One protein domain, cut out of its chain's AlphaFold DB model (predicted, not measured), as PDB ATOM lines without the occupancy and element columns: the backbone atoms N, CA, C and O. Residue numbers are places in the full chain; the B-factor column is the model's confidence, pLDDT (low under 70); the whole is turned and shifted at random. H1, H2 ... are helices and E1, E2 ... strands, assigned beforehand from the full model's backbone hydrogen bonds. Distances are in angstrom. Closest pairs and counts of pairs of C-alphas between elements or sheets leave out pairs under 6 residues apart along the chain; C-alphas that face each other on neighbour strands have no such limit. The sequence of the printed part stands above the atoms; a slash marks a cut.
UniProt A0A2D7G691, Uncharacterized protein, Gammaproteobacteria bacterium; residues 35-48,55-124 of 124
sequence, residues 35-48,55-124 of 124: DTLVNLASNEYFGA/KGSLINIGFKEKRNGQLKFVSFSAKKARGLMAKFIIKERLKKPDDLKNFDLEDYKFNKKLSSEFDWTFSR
ATOM      1  N   ASP A  35     -17.269  70.064  -7.802       89.19
ATOM      2  CA  ASP A  35     -18.011  71.176  -8.406       89.19
ATOM      3  C   ASP A  35     -17.460  72.552  -8.015       89.19
ATOM      4  O   ASP A  35     -17.977  73.566  -8.471       89.19
ATOM      5  N   THR A  36     -16.430  72.632  -7.162       94.62
ATOM      6  CA  THR A  36     -15.939  73.912  -6.621       94.62
ATOM      7  C   THR A  36     -14.522  74.252  -7.068       94.62
ATOM      8  O   THR A  36     -13.568  73.524  -6.801       94.62
ATOM      9  N   LEU A  37     -14.365  75.436  -7.660       96.25
ATOM     10  CA  LEU A  37     -13.084  76.070  -7.935       96.25
ATOM     11  C   LEU A  37     -12.720  77.049  -6.809       96.25
ATOM     12  O   LEU A  37     -13.372  78.077  -6.622       96.25
ATOM     13  N   VAL A  38     -11.628  76.766  -6.097       97.12
ATOM     14  CA  VAL A  38     -11.068  77.671  -5.083       97.12
ATOM     15  C   VAL A  38     -10.033  78.589  -5.732       97.12
ATOM     16  O   VAL A  38      -8.942  78.165  -6.114       97.12
ATOM     17  N   ASN A  39     -10.359  79.873  -5.854       98.06
ATOM     18  CA  ASN A  39      -9.483  80.869  -6.449       98.06
ATOM     19  C   ASN A  39      -8.492  81.433  -5.419       98.06
ATOM     20  O   ASN A  39      -8.803  82.330  -4.633       98.06
ATOM     21  N   LEU A  40      -7.261  80.918  -5.486       97.94
ATOM     22  CA  LEU A  40      -6.083  81.429  -4.778       97.94
ATOM     23  C   LEU A  40      -5.138  82.222  -5.698       97.94
ATOM     24  O   LEU A  40      -4.036  82.582  -5.285       97.94
ATOM     25  N   ALA A  41      -5.526  82.492  -6.946       97.25
ATOM     26  CA  ALA A  41      -4.696  83.240  -7.881       97.25
ATOM     27  C   ALA A  41      -4.714  84.749  -7.566       97.25
ATOM     28  O   ALA A  41      -5.544  85.261  -6.813       97.25
ATOM     29  N   SER A  42      -3.767  85.500  -8.135       95.56
ATOM     30  CA  SER A  42      -3.902  86.959  -8.172       95.56
ATOM     31  C   SER A  42      -4.938  87.370  -9.221       95.56
ATOM     32  O   SER A  42      -5.161  86.647 -10.192       95.56
ATOM     33  N   ASN A  43      -5.495  88.575  -9.079       94.44
ATOM     34  CA  ASN A  43      -6.434  89.138 -10.055       94.44
ATOM     35  C   ASN A  43      -5.847  89.187 -11.473       94.44
ATOM     36  O   ASN A  43      -6.575  89.014 -12.441       94.44
ATOM     37  N   GLU A  44      -4.530  89.378 -11.597       94.69
ATOM     38  CA  GLU A  44      -3.848  89.381 -12.893       94.69
ATOM     39  C   GLU A  44      -3.985  88.033 -13.616       94.69
ATOM     40  O   GLU A  44      -4.262  87.998 -14.806       94.69
ATOM     41  N   TYR A  45      -3.830  86.909 -12.914       96.31
ATOM     42  CA  TYR A  45      -3.998  85.590 -13.532       96.31
ATOM     43  C   TYR A  45      -5.470  85.205 -13.655       96.31
ATOM     44  O   TYR A  45      -5.885  84.701 -14.695       96.31
ATOM     45  N   PHE A  46      -6.267  85.483 -12.621       96.62
ATOM     46  CA  PHE A  46      -7.691  85.163 -12.631       96.62
ATOM     47  C   PHE A  46      -8.464  85.942 -13.705       96.62
ATOM     48  O   PHE A  46      -9.441  85.433 -14.238       96.62
ATOM     49  N   GLY A  47      -7.985  87.126 -14.106       95.19
ATOM     50  CA  GLY A  47      -8.563  87.904 -15.205       95.19
ATOM     51  C   GLY A  47      -8.536  87.209 -16.572       95.19
ATOM     52  O   GLY A  47      -9.241  87.640 -17.477       95.19
ATOM     53  N   ALA A  48      -7.762  86.129 -16.740       96.25
ATOM     54  CA  ALA A  48      -7.795  85.301 -17.950       96.25
ATOM     55  C   ALA A  48      -8.859  84.188 -17.908       96.25
ATOM     56  O   ALA A  48      -9.021  83.447 -18.880       96.25
ATOM     57  N   LYS A  55     -18.401  75.959 -15.150       94.88
ATOM     58  CA  LYS A  55     -19.388  74.916 -14.846       94.88
ATOM     59  C   LYS A  55     -19.157  74.378 -13.435       94.88
ATOM     60  O   LYS A  55     -18.818  73.214 -13.268       94.88
ATOM     61  N   GLY A  56     -19.276  75.259 -12.448       93.12
ATOM     62  CA  GLY A  56     -19.054  74.947 -11.040       93.12
ATOM     63  C   GLY A  56     -19.170  76.185 -10.155       93.12
ATOM     64  O   GLY A  56     -19.245  77.315 -10.645       93.12
ATOM     65  N   SER A  57     -19.177  75.973  -8.846       94.25
ATOM     66  CA  SER A  57     -19.089  77.021  -7.838       94.25
ATOM     67  C   SER A  57     -17.691  77.633  -7.826       94.25
ATOM     68  O   SER A  57     -16.684  76.948  -7.988       94.25
ATOM     69  N   LEU A  58     -17.618  78.939  -7.603       96.50
ATOM     70  CA  LEU A  58     -16.367  79.674  -7.473       96.50
ATOM     71  C   LEU A  58     -16.298  80.271  -6.072       96.50
ATOM     72  O   LEU A  58     -17.220  80.971  -5.664       96.50
ATOM     73  N   ILE A  59     -15.189  80.039  -5.373       97.44
ATOM     74  CA  ILE A  59     -14.901  80.689  -4.093       97.44
ATOM     75  C   ILE A  59     -13.616  81.494  -4.233       97.44
ATOM     76  O   ILE A  59     -12.550  80.938  -4.501       97.44
ATOM     77  N   ASN A  60     -13.697  82.804  -4.029       97.94
ATOM     78  CA  ASN A  60     -12.545  83.692  -3.999       97.94
ATOM     79  C   ASN A  60     -11.999  83.795  -2.580       97.94
ATOM     80  O   ASN A  60     -12.734  84.118  -1.649       97.94
ATOM     81  N   ILE A  61     -10.694  83.580  -2.417       98.25
ATOM     82  CA  ILE A  61     -10.046  83.669  -1.108       98.25
ATOM     83  C   ILE A  61      -9.220  84.955  -1.007       98.25
ATOM     84  O   ILE A  61      -8.280  85.194  -1.773       98.25
ATOM     85  N   GLY A  62      -9.558  85.780  -0.020       97.81
ATOM     86  CA  GLY A  62      -8.849  86.998   0.349       97.81
ATOM     87  C   GLY A  62      -8.074  86.843   1.654       97.81
ATOM     88  O   GLY A  62      -8.537  86.201   2.592       97.81
ATOM     89  N   PHE A  63      -6.913  87.493   1.742       98.19
ATOM     90  CA  PHE A  63      -6.099  87.550   2.960       98.19
ATOM     91  C   PHE A  63      -5.875  89.004   3.376       98.19
ATOM     92  O   PHE A  63      -5.485  89.836   2.548       98.19
ATOM     93  N   LYS A  64      -6.121  89.318   4.650       97.50
ATOM     94  CA  LYS A  64      -5.902  90.649   5.234       97.50
ATOM     95  C   LYS A  64      -5.076  90.559   6.515       97.50
ATOM     96  O   LYS A  64      -5.172  89.588   7.251       97.50
ATOM     97  N   GLU A  65      -4.306  91.598   6.797       95.94
ATOM     98  CA  GLU A  65      -3.526  91.730   8.027       95.94
ATOM     99  C   GLU A  65      -3.867  93.028   8.743       95.94
ATOM    100  O   GLU A  65      -4.065  94.066   8.097       95.94
ATOM    101  N   LYS A  66      -3.879  93.009  10.073       94.69
ATOM    102  CA  LYS A  66      -4.029  94.219  10.874       94.69
ATOM    103  C   LYS A  66      -2.742  95.040  10.825       94.69
ATOM    104  O   LYS A  66      -1.703  94.644  11.343       94.69
ATOM    105  N   ARG A  67      -2.820  96.234  10.238       91.12
ATOM    106  CA  ARG A  67      -1.760  97.251  10.257       91.12
ATOM    107  C   ARG A  67      -2.333  98.578  10.727       91.12
ATOM    108  O   ARG A  67      -3.317  99.059  10.170       91.12
ATOM    109  N   ASN A  68      -1.711  99.173  11.744       89.56
ATOM    110  CA  ASN A  68      -2.138 100.443  12.346       89.56
ATOM    111  C   ASN A  68      -3.630 100.436  12.730       89.56
ATOM    112  O   ASN A  68      -4.385 101.339  12.383       89.56
ATOM    113  N   GLY A  69      -4.080  99.354  13.372       90.88
ATOM    114  CA  GLY A  69      -5.468  99.203  13.820       90.88
ATOM    115  C   GLY A  69      -6.474  98.769  12.746       90.88
ATOM    116  O   GLY A  69      -7.584  98.396  13.108       90.88
ATOM    117  N   GLN A  70      -6.102  98.740  11.460       92.88
ATOM    118  CA  GLN A  70      -7.014  98.425  10.352       92.88
ATOM    119  C   GLN A  70      -6.588  97.169   9.589       92.88
ATOM    120  O   GLN A  70      -5.403  96.947   9.354       92.88
ATOM    121  N   LEU A  71      -7.558  96.367   9.145       94.81
ATOM    122  CA  LEU A  71      -7.306  95.208   8.286       94.81
ATOM    123  C   LEU A  71      -7.034  95.655   6.846       94.81
ATOM    124  O   LEU A  71      -7.894  96.257   6.203       94.81
ATOM    125  N   LYS A  72      -5.851  95.328   6.321       95.25
ATOM    126  CA  LYS A  72      -5.401  95.712   4.978       95.25
ATOM    127  C   LYS A  72      -4.892  94.510   4.195       95.25
ATOM    128  O   LYS A  72      -4.367  93.557   4.760       95.25
ATOM    129  N   PHE A  73      -5.021  94.570   2.874       94.81
ATOM    130  CA  PHE A  73      -4.350  93.621   1.990       94.81
ATOM    131  C   PHE A  73      -2.848  93.927   1.954       94.81
ATOM    132  O   PHE A  73      -2.448  95.059   1.685       94.81
ATOM    133  N   VAL A  74      -2.021  92.911   2.196       94.94
ATOM    134  CA  VAL A  74      -0.557  93.015   2.159       94.94
ATOM    135  C   VAL A  74      -0.043  92.022   1.128       94.94
ATOM    136  O   VAL A  74      -0.138  90.814   1.319       94.94
ATOM    137  N   SER A  75       0.489  92.522   0.012       92.19
ATOM    138  CA  SER A  75       0.749  91.709  -1.184       92.19
ATOM    139  C   SER A  75       1.720  90.545  -0.951       92.19
ATOM    140  O   SER A  75       1.447  89.435  -1.407       92.19
ATOM    141  N   PHE A  76       2.829  90.774  -0.240       93.12
ATOM    142  CA  PHE A  76       3.821  89.736   0.057       93.12
ATOM    143  C   PHE A  76       3.225  88.626   0.929       93.12
ATOM    144  O   PHE A  76       3.261  87.451   0.558       93.12
ATOM    145  N   SER A  77       2.580  89.007   2.032       94.38
ATOM    146  CA  SER A  77       1.916  88.065   2.928       94.38
ATOM    147  C   SER A  77       0.782  87.310   2.250       94.38
ATOM    148  O   SER A  77       0.680  86.102   2.412       94.38
ATOM    149  N   ALA A  78      -0.034  87.982   1.435       95.12
ATOM    150  CA  ALA A  78      -1.128  87.339   0.722       95.12
ATOM    151  C   ALA A  78      -0.629  86.305  -0.299       95.12
ATOM    152  O   ALA A  78      -1.258  85.263  -0.467       95.12
ATOM    153  N   LYS A  79       0.514  86.545  -0.964       96.06
ATOM    154  CA  LYS A  79       1.154  85.539  -1.833       96.06
ATOM    155  C   LYS A  79       1.571  84.300  -1.037       96.06
ATOM    156  O   LYS A  79       1.286  83.188  -1.471       96.06
ATOM    157  N   LYS A  80       2.188  84.490   0.134       97.56
ATOM    158  CA  LYS A  80       2.554  83.388   1.033       97.56
ATOM    159  C   LYS A  80       1.316  82.639   1.537       97.56
ATOM    160  O   LYS A  80       1.263  81.418   1.440       97.56
ATOM    161  N   ALA A  81       0.297  83.367   1.989       98.00
ATOM    162  CA  ALA A  81      -0.941  82.812   2.526       98.00
ATOM    163  C   ALA A  81      -1.719  81.984   1.491       98.00
ATOM    164  O   ALA A  81      -2.216  80.912   1.819       98.00
ATOM    165  N   ARG A  82      -1.730  82.398   0.216       98.19
ATOM    166  CA  ARG A  82      -2.270  81.581  -0.888       98.19
ATOM    167  C   ARG A  82      -1.578  80.223  -0.994       98.19
ATOM    168  O   ARG A  82      -2.249  79.201  -1.093       98.19
ATOM    169  N   GLY A  83      -0.245  80.206  -0.931       98.19
ATOM    170  CA  GLY A  83       0.531  78.963  -0.931       98.19
ATOM    171  C   GLY A  83       0.265  78.099   0.305       98.19
ATOM    172  O   GLY A  83       0.139  76.882   0.187       98.19
ATOM    173  N   LEU A  84       0.123  78.718   1.481       98.44
ATOM    174  CA  LEU A  84      -0.230  78.023   2.722       98.44
ATOM    175  C   LEU A  84      -1.620  77.385   2.649       98.44
ATOM    176  O   LEU A  84      -1.762  76.226   3.026       98.44
ATOM    177  N   MET A  85      -2.615  78.097   2.119       98.50
ATOM    178  CA  MET A  85      -3.964  77.563   1.922       98.50
ATOM    179  C   MET A  85      -3.964  76.402   0.924       98.50
ATOM    180  O   MET A  85      -4.545  75.360   1.200       98.50
ATOM    181  N   ALA A  86      -3.252  76.525  -0.201       98.25
ATOM    182  CA  ALA A  86      -3.110  75.421  -1.153       98.25
ATOM    183  C   ALA A  86      -2.454  74.189  -0.502       98.25
ATOM    184  O   ALA A  86      -2.934  73.066  -0.656       98.25
ATOM    185  N   LYS A  87      -1.388  74.397   0.283       98.25
ATOM    186  CA  LYS A  87      -0.740  73.337   1.066       98.25
ATOM    187  C   LYS A  87      -1.711  72.693   2.055       98.25
ATOM    188  O   LYS A  87      -1.694  71.473   2.169       98.25
ATOM    189  N   PHE A  88      -2.524  73.482   2.754       98.38
ATOM    190  CA  PHE A  88      -3.529  72.998   3.703       98.38
ATOM    191  C   PHE A  88      -4.577  72.116   3.015       98.38
ATOM    192  O   PHE A  88      -4.756  70.974   3.421       98.38
ATOM    193  N   ILE A  89      -5.159  72.584   1.902       97.25
ATOM    194  CA  ILE A  89      -6.120  71.813   1.091       97.25
ATOM    195  C   ILE A  89      -5.557  70.439   0.719       97.25
ATOM    196  O   ILE A  89      -6.225  69.421   0.881       97.25
ATOM    197  N   ILE A  90      -4.317  70.419   0.221       96.88
ATOM    198  CA  ILE A  90      -3.667  69.194  -0.252       96.88
ATOM    199  C   ILE A  90      -3.319  68.266   0.916       96.88
ATOM    200  O   ILE A  90      -3.571  67.065   0.831       96.88
ATOM    201  N   LYS A  91      -2.734  68.801   1.996       97.94
ATOM    202  CA  LYS A  91      -2.291  68.003   3.148       97.94
ATOM    203  C   LYS A  91      -3.454  67.360   3.889       97.94
ATOM    204  O   LYS A  91      -3.403  66.161   4.138       97.94
ATOM    205  N   GLU A  92      -4.497  68.136   4.159       97.12
ATOM    206  CA  GLU A  92      -5.684  67.663   4.874       97.12
ATOM    207  C   GLU A  92      -6.674  66.938   3.951       97.12
ATOM    208  O   GLU A  92      -7.701  66.440   4.402       97.12
ATOM    209  N   ARG A  93      -6.361  66.850   2.647       95.25
ATOM    210  CA  ARG A  93      -7.183  66.201   1.614       95.25
ATOM    211  C   ARG A  93      -8.632  66.682   1.642       95.25
ATOM    212  O   ARG A  93      -9.560  65.878   1.549       95.25
ATOM    213  N   LEU A  94      -8.814  67.994   1.765       94.88
ATOM    214  CA  LEU A  94     -10.137  68.587   1.910       94.88
ATOM    215  C   LEU A  94     -11.009  68.279   0.695       94.88
ATOM    216  O   LEU A  94     -10.567  68.375  -0.451       94.88
ATOM    217  N   LYS A  95     -12.261  67.918   0.978       91.88
ATOM    218  CA  LYS A  95     -13.280  67.584  -0.026       91.88
ATOM    219  C   LYS A  95     -14.479  68.511   0.012       91.88
ATOM    220  O   LYS A  95     -15.158  68.668  -0.993       91.88
ATOM    221  N   LYS A  96     -14.737  69.153   1.151       93.31
ATOM    222  CA  LYS A  96     -15.820  70.122   1.277       93.31
ATOM    223  C   LYS A  96     -15.223  71.520   1.320       93.31
ATOM    224  O   LYS A  96     -14.325  71.762   2.126       93.31
ATOM    225  N   PRO A  97     -15.726  72.461   0.507       92.56
ATOM    226  CA  PRO A  97     -15.226  73.828   0.533       92.56
ATOM    227  C   PRO A  97     -15.315  74.466   1.921       92.56
ATOM    228  O   PRO A  97     -14.396  75.160   2.332       92.56
ATOM    229  N   ASP A  98     -16.376  74.178   2.677       95.62
ATOM    230  CA  ASP A  98     -16.570  74.716   4.027       95.62
ATOM    231  C   ASP A  98     -15.451  74.358   5.014       95.62
ATOM    232  O   ASP A  98     -15.181  75.147   5.920       95.62
ATOM    233  N   ASP A  99     -14.733  73.251   4.802       96.75
ATOM    234  CA  ASP A  99     -13.610  72.857   5.659       96.75
ATOM    235  C   ASP A  99     -12.435  73.848   5.560       96.75
ATOM    236  O   ASP A  99     -11.642  73.964   6.495       96.75
ATOM    237  N   LEU A 100     -12.348  74.642   4.481       97.00
ATOM    238  CA  LEU A 100     -11.358  75.721   4.349       97.00
ATOM    239  C   LEU A 100     -11.488  76.766   5.459       97.00
ATOM    240  O   LEU A 100     -10.511  77.439   5.777       97.00
ATOM    241  N   LYS A 101     -12.678  76.930   6.054       97.81
ATOM    242  CA  LYS A 101     -12.906  77.889   7.147       97.81
ATOM    243  C   LYS A 101     -12.097  77.537   8.403       97.81
ATOM    244  O   LYS A 101     -11.870  78.424   9.221       97.81
ATOM    245  N   ASN A 102     -11.623  76.292   8.510       97.81
ATOM    246  CA  ASN A 102     -10.748  75.815   9.582       97.81
ATOM    247  C   ASN A 102      -9.262  76.133   9.347       97.81
ATOM    248  O   ASN A 102      -8.437  75.789  10.185       97.81
ATOM    249  N   PHE A 103      -8.901  76.770   8.228       98.25
ATOM    250  CA  PHE A 103      -7.527  77.200   7.978       98.25
ATOM    251  C   PHE A 103      -7.031  78.154   9.074       98.25
ATOM    252  O   PHE A 103      -7.622  79.216   9.286       98.25
ATOM    253  N   ASP A 104      -5.921  77.779   9.711       97.06
ATOM    254  CA  ASP A 104      -5.359  78.445  10.890       97.06
ATOM    255  C   ASP A 104      -3.834  78.680  10.820       97.06
ATOM    256  O   ASP A 104      -3.195  79.043  11.810       97.06
ATOM    257  N   LEU A 105      -3.217  78.510   9.642       97.25
ATOM    258  CA  LEU A 105      -1.767  78.665   9.494       97.25
ATOM    259  C   LEU A 105      -1.333  80.134   9.596       97.25
ATOM    260  O   LEU A 105      -1.875  81.011   8.923       97.25
ATOM    261  N   GLU A 106      -0.275  80.382  10.371       95.94
ATOM    262  CA  GLU A 106       0.278  81.720  10.646       95.94
ATOM    263  C   GLU A 106      -0.755  82.743  11.149       95.94
ATOM    264  O   GLU A 106      -0.776  83.892  10.687       95.94
ATOM    265  N   ASP A 107      -1.613  82.309  12.074       96.25
ATOM    266  CA  ASP A 107      -2.620  83.116  12.778       96.25
ATOM    267  C   ASP A 107      -3.764  83.657  11.911       96.25
ATOM    268  O   ASP A 107      -4.636  84.375  12.407       96.25
ATOM    269  N   TYR A 108      -3.811  83.303  10.625       98.00
ATOM    270  CA  TYR A 108      -4.965  83.605   9.790       98.00
ATOM    271  C   TYR A 108      -6.191  82.853  10.293       98.00
ATOM    272  O   TYR A 108      -6.124  81.663  10.560       98.00
ATOM    273  N   LYS A 109      -7.333  83.535  10.377       97.88
ATOM    274  CA  LYS A 109      -8.621  82.918  10.725       97.88
ATOM    275  C   LYS A 109      -9.710  83.392   9.783       97.88
ATOM    276  O   LYS A 109      -9.669  84.534   9.314       97.88
ATOM    277  N   PHE A 110     -10.702  82.542   9.532       98.44
ATOM    278  CA  PHE A 110     -11.871  82.924   8.747       98.44
ATOM    279  C   PHE A 110     -12.602  84.107   9.396       98.44
ATOM    280  O   PHE A 110     -12.983  84.074  10.568       98.44
ATOM    281  N   ASN A 111     -12.815  85.171   8.627       97.94
ATOM    282  CA  ASN A 111     -13.464  86.388   9.086       97.94
ATOM    283  C   ASN A 111     -14.878  86.477   8.510       97.94
ATOM    284  O   ASN A 111     -15.091  87.030   7.429       97.94
ATOM    285  N   LYS A 112     -15.860  85.972   9.264       97.50
ATOM    286  CA  LYS A 112     -17.275  85.956   8.858       97.50
ATOM    287  C   LYS A 112     -17.820  87.346   8.505       97.50
ATOM    288  O   LYS A 112     -18.627  87.456   7.595       97.50
ATOM    289  N   LYS A 113     -17.373  88.408   9.187       97.12
ATOM    290  CA  LYS A 113     -17.849  89.785   8.943       97.12
ATOM    291  C   LYS A 113     -17.353  90.364   7.617       97.12
ATOM    292  O   LYS A 113     -17.989  91.255   7.072       97.12
ATOM    293  N   LEU A 114     -16.206  89.892   7.129       96.69
ATOM    294  CA  LEU A 114     -15.601  90.325   5.866       96.69
ATOM    295  C   LEU A 114     -15.800  89.312   4.736       96.69
ATOM    296  O   LEU A 114     -15.175  89.457   3.685       96.69
ATOM    297  N   SER A 115     -16.611  88.280   4.967       97.88
ATOM    298  CA  SER A 115     -16.872  87.224   3.997       97.88
ATOM    299  C   SER A 115     -18.312  87.293   3.507       97.88
ATOM    300  O   SER A 115     -19.220  87.609   4.274       97.88
ATOM    301  N   SER A 116     -18.504  86.984   2.232       96.94
ATOM    302  CA  SER A 116     -19.797  86.778   1.586       96.94
ATOM    303  C   SER A 116     -19.981  85.290   1.264       96.94
ATOM    304  O   SER A 116     -19.188  84.445   1.685       96.94
ATOM    305  N   GLU A 117     -21.032  84.962   0.515       94.69
ATOM    306  CA  GLU A 117     -21.282  83.609   0.019       94.69
ATOM    307  C   GLU A 117     -20.098  83.062  -0.798       94.69
ATOM    308  O   GLU A 117     -19.621  81.960  -0.525       94.69
ATOM    309  N   PHE A 118     -19.559  83.870  -1.720       94.94
ATOM    310  CA  PHE A 118     -18.523  83.449  -2.672       94.94
ATOM    311  C   PHE A 118     -17.150  84.087  -2.433       94.94
ATOM    312  O   PHE A 118     -16.166  83.635  -3.012       94.94
ATOM    313  N   ASP A 119     -17.045  85.112  -1.584       97.62
ATOM    314  CA  ASP A 119     -15.779  85.785  -1.278       97.62
ATOM    315  C   ASP A 119     -15.435  85.605   0.197       97.62
ATOM    316  O   ASP A 119     -16.060  86.191   1.080       97.62
ATOM    317  N   TRP A 120     -14.438  84.778   0.489       98.38
ATOM    318  CA  TRP A 120     -14.058  84.432   1.854       98.38
ATOM    319  C   TRP A 120     -12.782  85.157   2.240       98.38
ATOM    320  O   TRP A 120     -11.743  85.024   1.595       98.38
ATOM    321  N   THR A 121     -12.852  85.924   3.321       98.38
ATOM    322  CA  THR A 121     -11.705  86.653   3.854       98.38
ATOM    323  C   THR A 121     -11.146  85.926   5.067       98.38
ATOM    324  O   THR A 121     -11.853  85.705   6.047       98.38
ATOM    325  N   PHE A 122      -9.847  85.655   5.039       98.44
ATOM    326  CA  PHE A 122      -9.064  85.249   6.198       98.44
ATOM    327  C   PHE A 122      -8.249  86.443   6.684       98.44
ATOM    328  O   PHE A 122      -7.676  87.190   5.883       98.44
ATOM    329  N   SER A 123      -8.204  86.656   7.995       97.69
ATOM    330  CA  SER A 123      -7.466  87.774   8.581       97.69
ATOM    331  C   SER A 123      -6.645  87.375   9.792       97.69
ATOM    332  O   SER A 123      -7.065  86.486  10.529       97.69
ATOM    333  N   ARG A 124      -5.541  88.092  10.004       95.12
ATOM    334  CA  ARG A 124      -4.726  88.078  11.222       95.12
ATOM    335  C   ARG A 124      -4.449  89.493  11.717       95.12
ATOM    336  O   ARG A 124      -4.421  90.413  10.862       95.12
TER     337      ARG A 124
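AT A GLANCE: This is residues 35 to 48 and 55 to 124 of the 124 residues of an uncharacterized protein of Gammaproteobacteria bacterium (UniProt A0A2D7G691). A long strand, E2, is the spine of a small twisted sheet: E1 and E3 run beside its two ends on one side, E4 along the other side, and the long helix H2 packs slantwise over E2. Short H3 only grazes the sheet, and residues 43 to 48, which include H1, stick out. The printed part has 84 residues, with three named helices and four named strands in the order E1, H1, E2, E3, H2, H3, E4; the class is mixed, helices and strands. The branched sheet is mixed: E2 is parallel to E1 and E4 and antiparallel to E3. The whole is compact, with a radius of gyration of the C-alphas of 12.5 A and spans of 40 by 29 by 23 A.

IN THESE COORDINATES: Find C-alpha 36 at (-15.939, 73.912, -6.621); there E1 begins, residues 36 to 39, 9.5 A long. H1 follows at residues 43 to 46, 4.9 A. Past the cut, E2 runs 32.2 A through residues 57 to 67, from C-alpha 57 at (-19.089, 77.021, -7.838). Next come E3, residues 70 to 72, 6.2 A, and H2, residues 75 to 91, 24.3 A. H3 holds residues 97 to 102, 10.3 A, and E4 holds residues 119 to 123, 13.0 A, ending with C-alpha 123 at (-7.466, 87.774, 8.581).

HOW THE PARTS SIT: Look first beside E2, whose pairing is staggered. Beside residues 57 to 60 lies parallel E1, with N 37 and O 57 at 2.8 A. E3, on the same side, forms a hairpin with E2, with N 67 and O 70 at 2.8 A. On the other side is parallel E4, with N 62 and O 120 at 2.8 A. H2 is on the sheet over E2, at a height over the sheet of 8.9 A; on the local plane it stands at 41 degrees to E2, slantwise to the strands. Their closest C-alphas, of Phe 63 and Ala 78, are 5.5 A apart. H2 and H3 are close but not clearly touching, with C-alphas 89 and 100 closest at 7.3 A. H1 is not on the sheet and is apart from H2. In H2 every O i to N i+4 pair is within hydrogen-bond range; H3 has 0 of 2, but 3 of 3 O i to N i+3 pairs, and H1 is too short for an O i to N i+4 pair.

THE WHOLE: The two farthest C-alphas, of Lys 55 and Asn 68, are 41.1 A apart. Residues 49 to 54 are not printed, and C-alphas 48 and 55 stand 15.9 A apart across that cut. The link from H3 to E4, residues 103 to 118, is long; in it residues 109 to 110 pair antiparallel with residues 122 to 123 of E4. The mean pLDDT of the printed part is 96.1, and no printed residue is under 70.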